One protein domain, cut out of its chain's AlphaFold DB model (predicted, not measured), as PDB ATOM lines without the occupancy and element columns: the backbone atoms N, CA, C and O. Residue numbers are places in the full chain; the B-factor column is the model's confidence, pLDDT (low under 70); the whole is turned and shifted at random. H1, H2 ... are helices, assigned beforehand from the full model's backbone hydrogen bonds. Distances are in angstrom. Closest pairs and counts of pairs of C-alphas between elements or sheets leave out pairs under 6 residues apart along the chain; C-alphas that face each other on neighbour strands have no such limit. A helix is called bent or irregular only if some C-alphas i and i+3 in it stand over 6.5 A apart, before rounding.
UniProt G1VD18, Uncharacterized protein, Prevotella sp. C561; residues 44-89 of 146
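What this domain is: This is residues 44 to 89 of the 146 residues of an uncharacterized protein of Prevotella sp. C561 (UniProt G1VD18). Two helices meet near one end of each in a loose L, the shorter H1 leading through a wide loop, residues 57 to 68, into the longer H2. Residues 44 to 50 and 77 to 89 stick out as the two free arms. The printed part has 46 residues with two named helices, H1 then H2, and no named strand: all helix. It is loose, with a radius of gyration of the C-alphas of 12.5 A, and elongated, spanning 39 by 24 by 15 A.

How they stand to each other: H1, residues 46 to 56, touches H2, residues 69 to 87, which touches H1 with its residues 69 to 76 alone; the closest C-alphas of the two helices, those of Phe 53 and Glu 72, are 5.8 A apart. Their lines are only just about perpendicular, at 71 degrees. In H2 every O i to N i+4 pair is within hydrogen-bond range; in H1 3 of 7 are, beside 5 of 8 O i to N i+3 pairs.

Where its parts are: H1 begins at C-alpha 46 (172.830, 152.669, 164.396) and is 15.0 A long; it is irregular, C-alphas 52 and 55 being 8.2 A apart. H2 is 27.0 A long and ends at C-alpha 87 (161.793, 132.779, 168.339).

The domain as a whole: The C-alphas farthest apart, of Glu 61 and Asn 89, are 39.2 A apart. The printed part has no cut; the H1 to H2 link is long, 12 residues. Mean pLDDT of the printed part is 82.3; residue 58 is under 70.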
ATOM      1  N   GLN A  44     179.051 148.163 164.054       88.31
ATOM      2  CA  GLN A  44     178.231 148.982 163.162       88.31
ATOM      3  C   GLN A  44     177.451 150.029 163.965       88.31
ATOM      4  O   GLN A  44     176.804 149.720 164.972       88.31
ATOM      5  N   THR A  45     177.448 151.283 163.514       87.38
ATOM      6  CA  THR A  45     176.637 152.330 164.147       87.38
ATOM      7  C   THR A  45     175.153 152.164 163.810       87.38
ATOM      8  O   THR A  45     174.772 151.603 162.781       87.38
ATOM      9  N   LEU A  46     174.273 152.703 164.660       79.06
ATOM     10  CA  LEU A  46     172.830 152.669 164.396       79.06
ATOM     11  C   LEU A  46     172.459 153.415 163.101       79.06
ATOM     12  O   LEU A  46     171.574 152.974 162.374       79.06
ATOM     13  N   ASN A  47     173.154 154.511 162.788       82.50
ATOM     14  CA  ASN A  47     172.925 155.260 161.553       82.50
ATOM     15  C   ASN A  47     173.316 154.442 160.316       82.50
ATOM     16  O   ASN A  47     172.548 154.385 159.360       82.50
ATOM     17  N   GLU A  48     174.466 153.761 160.349       85.50
ATOM     18  CA  GLU A  48     174.898 152.871 159.261       85.50
ATOM     19  C   GLU A  48     173.976 151.663 159.090       85.50
ATOM     20  O   GLU A  48     173.818 151.158 157.981       85.50
ATOM     21  N   PHE A  49     173.377 151.171 160.177       85.38
ATOM     22  CA  PHE A  49     172.368 150.118 160.112       85.38
ATOM     23  C   PHE A  49     171.080 150.620 159.461       85.38
ATOM     24  O   PHE A  49     170.644 150.064 158.456       85.38
ATOM     25  N   ASN A  50     170.517 151.714 159.975       81.12
ATOM     26  CA  ASN A  50     169.253 152.269 159.492       81.12
ATOM     27  C   ASN A  50     169.331 152.745 158.034       81.12
ATOM     28  O   ASN A  50     168.333 152.670 157.318       81.12
ATOM     29  N   ALA A  51     170.506 153.184 157.570       82.25
ATOM     30  CA  ALA A  51     170.720 153.574 156.177       82.25
ATOM     31  C   ALA A  51     170.404 152.445 155.174       82.25
ATOM     32  O   ALA A  51     170.041 152.739 154.040       82.25
ATOM     33  N   LYS A  52     170.490 151.172 155.592       81.50
ATOM     34  CA  LYS A  52     170.179 149.989 154.765       81.50
ATOM     35  C   LYS A  52     168.685 149.637 154.717       81.50
ATOM     36  O   LYS A  52     168.312 148.669 154.065       81.50
ATOM     37  N   PHE A  53     167.848 150.380 155.436       78.62
ATOM     38  CA  PHE A  53     166.406 150.138 155.579       78.62
ATOM     39  C   PHE A  53     165.588 151.397 155.328       78.62
ATOM     40  O   PHE A  53     164.462 151.548 155.801       78.62
ATOM     41  N   SER A  54     166.184 152.330 154.601       77.31
ATOM     42  CA  SER A  54     165.592 153.616 154.296       77.31
ATOM     43  C   SER A  54     164.269 153.505 153.529       77.31
ATOM     44  O   SER A  54     163.444 154.405 153.683       77.31
ATOM     45  N   ILE A  55     163.993 152.399 152.816       78.56
ATOM     46  CA  ILE A  55     162.666 152.137 152.217       78.56
ATOM     47  C   ILE A  55     161.521 152.178 153.242       78.56
ATOM     48  O   ILE A  55     160.418 152.585 152.900       78.56
ATOM     49  N   TRP A  56     161.763 151.815 154.504       78.50
ATOM     50  CA  TRP A  56     160.725 151.786 155.545       78.50
ATOM     51  C   TRP A  56     160.529 153.138 156.237       78.50
ATOM     52  O   TRP A  56     159.580 153.311 156.999       78.50
ATOM     53  N   PHE A  57     161.416 154.098 155.969       72.81
ATOM     54  CA  PHE A  57     161.416 155.436 156.567       72.81
ATOM     55  C   PHE A  57     161.251 156.554 155.526       72.81
ATOM     56  O   PHE A  57     161.401 157.729 155.860       72.81
ATOM     57  N   SER A  58     160.966 156.199 154.271       69.75
ATOM     58  CA  SER A  58     160.840 157.135 153.151       69.75
ATOM     59  C   SER A  58     159.394 157.239 152.677       69.75
ATOM     60  O   SER A  58     158.660 156.255 152.681       69.75
ATOM     61  N   ASN A  59     159.011 158.428 152.209       72.62
ATOM     62  CA  ASN A  59     157.777 158.631 151.454       72.62
ATOM     63  C   ASN A  59     158.127 158.637 149.961       72.62
ATOM     64  O   ASN A  59     158.970 159.432 149.549       72.62
ATOM     65  N   PHE A  60     157.490 157.778 149.172       76.62
ATOM     66  CA  PHE A  60     157.649 157.694 147.717       76.62
ATOM     67  C   PHE A  60     156.303 157.339 147.073       76.62
ATOM     68  O   PHE A  60     155.479 156.669 147.702       76.62
ATOM     69  N   GLU A  61     156.059 157.793 145.841       77.75
ATOM     70  CA  GLU A  61     154.842 157.426 145.094       77.75
ATOM     71  C   GLU A  61     155.006 156.068 144.403       77.75
ATOM     72  O   GLU A  61     154.047 155.300 144.279       77.75
ATOM     73  N   LYS A  62     156.236 155.755 143.985       80.06
ATOM     74  CA  LYS A  62     156.633 154.477 143.388       80.06
ATOM     75  C   LYS A  62     157.896 153.959 144.062       80.06
ATOM     76  O   LYS A  62     158.824 154.718 144.314       80.06
ATOM     77  N   LEU A  63     157.947 152.657 144.341       76.19
ATOM     78  CA  LEU A  63     159.060 152.038 145.071       76.19
ATOM     79  C   LEU A  63     160.394 152.172 144.313       76.19
ATOM     80  O   LEU A  63     161.454 152.286 144.921       76.19
ATOM     81  N   GLU A  64     160.327 152.250 142.984       84.75
ATOM     82  CA  GLU A  64     161.451 152.459 142.075       84.75
ATOM     83  C   GLU A  64     162.120 153.834 142.201       84.75
ATOM     84  O   GLU A  64     163.228 154.004 141.701       84.75
ATOM     85  N   GLU A  65     161.494 154.796 142.884       80.94
ATOM     86  CA  GLU A  65     162.100 156.100 143.201       80.94
ATOM     87  C   GLU A  65     163.248 155.976 144.211       80.94
ATOM     88  O   GLU A  65     164.030 156.911 144.388       80.94
ATOM     89  N   LYS A  66     163.359 154.823 144.879       82.81
ATOM     90  CA  LYS A  66     164.369 154.567 145.892       82.81
ATOM     91  C   LYS A  66     165.481 153.663 145.367       82.81
ATOM     92  O   LYS A  66     165.288 152.474 145.135       82.81
ATOM     93  N   ASP A  67     166.692 154.205 145.278       82.19
ATOM     94  CA  ASP A  67     167.883 153.411 144.972       82.19
ATOM     95  C   ASP A  67     168.027 152.218 145.929       82.19
ATOM     96  O   ASP A  67     167.892 152.366 147.147       82.19
ATOM     97  N   ASN A  68     168.347 151.051 145.362       85.94
ATOM     98  CA  ASN A  68     168.532 149.767 146.050       85.94
ATOM     99  C   ASN A  68     167.286 149.183 146.739       85.94
ATOM    100  O   ASN A  68     167.428 148.252 147.537       85.94
ATOM    101  N   TRP A  69     166.076 149.655 146.416       85.31
ATOM    102  CA  TRP A  69     164.851 149.198 147.078       85.31
ATOM    103  C   TRP A  69     164.659 147.674 147.060       85.31
ATOM    104  O   TRP A  69     164.204 147.117 148.059       85.31
ATOM    105  N   GLN A  70     165.031 146.974 145.974       87.88
ATOM    106  CA  GLN A  70     164.906 145.511 145.909       87.88
ATOM    107  C   GLN A  70     165.807 144.827 146.937       87.88
ATOM    108  O   GLN A  70     165.384 143.884 147.602       87.88
ATOM    109  N   THR A  71     167.049 145.297 147.064       89.94
ATOM    110  CA  THR A  71     168.028 144.749 148.004       89.94
ATOM    111  C   THR A  71     167.583 144.994 149.440       89.94
ATOM    112  O   THR A  71     167.595 144.061 150.239       89.94
ATOM    113  N   GLU A  72     167.137 146.216 149.759       86.06
ATOM    114  CA  GLU A  72     166.621 146.542 151.096       86.06
ATOM    115  C   GLU A  72     165.391 145.678 151.434       86.06
ATOM    116  O   GLU A  72     165.309 145.117 152.525       86.06
ATOM    117  N   LEU A  73     164.477 145.479 150.476       85.25
ATOM    118  CA  LEU A  73     163.286 144.648 150.660       85.25
ATOM    119  C   LEU A  73     163.630 143.172 150.902       85.25
ATOM    120  O   LEU A  73     163.105 142.563 151.836       85.25
ATOM    121  N   LEU A  74     164.499 142.583 150.077       89.06
ATOM    122  CA  LEU A  74     164.917 141.185 150.232       89.06
ATOM    123  C   LEU A  74     165.642 140.968 151.565       89.06
ATOM    124  O   LEU A  74     165.334 140.016 152.281       89.06
ATOM    125  N   GLN A  75     166.524 141.895 151.947       87.56
ATOM    126  CA  GLN A  75     167.226 141.849 153.226       87.56
ATOM    127  C   GLN A  75     166.254 141.913 154.415       87.56
ATOM    128  O   GLN A  75     166.406 141.168 155.384       87.56
ATOM    129  N   SER A  76     165.226 142.762 154.343       82.69
ATOM    130  CA  SER A  76     164.161 142.828 155.347       82.69
ATOM    131  C   SER A  76     163.380 141.520 155.468       82.69
ATOM    132  O   SER A  76     163.082 141.076 156.579       82.69
ATOM    133  N   VAL A  77     163.082 140.864 154.343       84.69
ATOM    134  CA  VAL A  77     162.432 139.545 154.337       84.69
ATOM    135  C   VAL A  77     163.323 138.490 154.999       84.69
ATOM    136  O   VAL A  77     162.833 137.689 155.798       84.69
ATOM    137  N   ASP A  78     164.620 138.488 154.711       88.31
ATOM    138  CA  ASP A  78     165.552 137.519 155.292       88.31
ATOM    139  C   ASP A  78     165.766 137.742 156.791       88.31
ATOM    140  O   ASP A  78     165.820 136.773 157.558       88.31
ATOM    141  N   TYR A  79     165.772 138.995 157.248       85.69
ATOM    142  CA  TYR A  79     165.776 139.296 158.676       85.69
ATOM    143  C   TYR A  79     164.480 138.875 159.368       85.69
ATOM    144  O   TYR A  79     164.541 138.280 160.445       85.69
ATOM    145  N   ALA A  80     163.316 139.068 158.744       82.06
ATOM    146  CA  ALA A  80     162.057 138.559 159.285       82.06
ATOM    147  C   ALA A  80     162.075 137.025 159.432       82.06
ATOM    148  O   ALA A  80     161.745 136.501 160.496       82.06
ATOM    149  N   LYS A  81     162.530 136.287 158.409       84.69
ATOM    150  CA  LYS A  81     162.681 134.817 158.475       84.69
ATOM    151  C   LYS A  81     163.653 134.379 159.571       84.69
ATOM    152  O   LYS A  81     163.379 133.434 160.314       84.69
ATOM    153  N   SER A  82     164.782 135.073 159.681       85.00
ATOM    154  CA  SER A  82     165.797 134.797 160.699       85.00
ATOM    155  C   SER A  82     165.243 135.038 162.105       85.00
ATOM    156  O   SER A  82     165.458 134.221 162.996       85.00
ATOM    157  N   TRP A  83     164.449 136.098 162.293       83.00
ATOM    158  CA  TRP A  83     163.765 136.362 163.558       83.00
ATOM    159  C   TRP A  83     162.810 135.229 163.925       83.00
ATOM    160  O   TRP A  83     162.886 134.722 165.042       83.00
ATOM    161  N   PHE A  84     161.974 134.773 162.981       80.50
ATOM    162  CA  PHE A  84     161.067 133.643 163.209       80.50
ATOM    163  C   PHE A  84     161.813 132.383 163.649       80.50
ATOM    164  O   PHE A  84     161.389 131.723 164.589       80.50
ATOM    165  N   THR A  85     162.958 132.096 163.031       83.88
ATOM    166  CA  THR A  85     163.789 130.939 163.395       83.88
ATOM    167  C   THR A  85     164.322 131.046 164.826       83.88
ATOM    168  O   THR A  85     164.366 130.055 165.552       83.88
ATOM    169  N   LEU A  86     164.719 132.249 165.253       78.56
ATOM    170  CA  LEU A  86     165.214 132.484 166.611       78.56
ATOM    171  C   LEU A  86     164.110 132.343 167.661       78.56
ATOM    172  O   LEU A  86     164.346 131.762 168.719       78.56
ATOM    173  N   VAL A  87     162.911 132.860 167.386       78.31
ATOM    174  CA  VAL A  87     161.793 132.779 168.339       78.31
ATOM    175  C   VAL A  87     161.075 131.430 168.325       78.31
ATOM    176  O   VAL A  87     160.378 131.122 169.282       78.31
ATOM    177  N   ASP A  88     161.278 130.600 167.302       83.38
ATOM    178  CA  ASP A  88     160.836 129.196 167.279       83.38
ATOM    179  C   ASP A  88     161.820 128.255 168.010       83.38
ATOM    180  O   ASP A  88     161.691 127.033 167.992       83.38
ATOM    181  N   ASN A  89     162.835 128.814 168.677       87.31
ATOM    182  CA  ASN A  89     163.805 128.065 169.463       87.31
ATOM    183  C   ASN A  89     163.651 128.375 170.958       87.31
ATOM    184  O   ASN A  89     164.137 129.389 171.463       87.31
TER     185      ASN A  89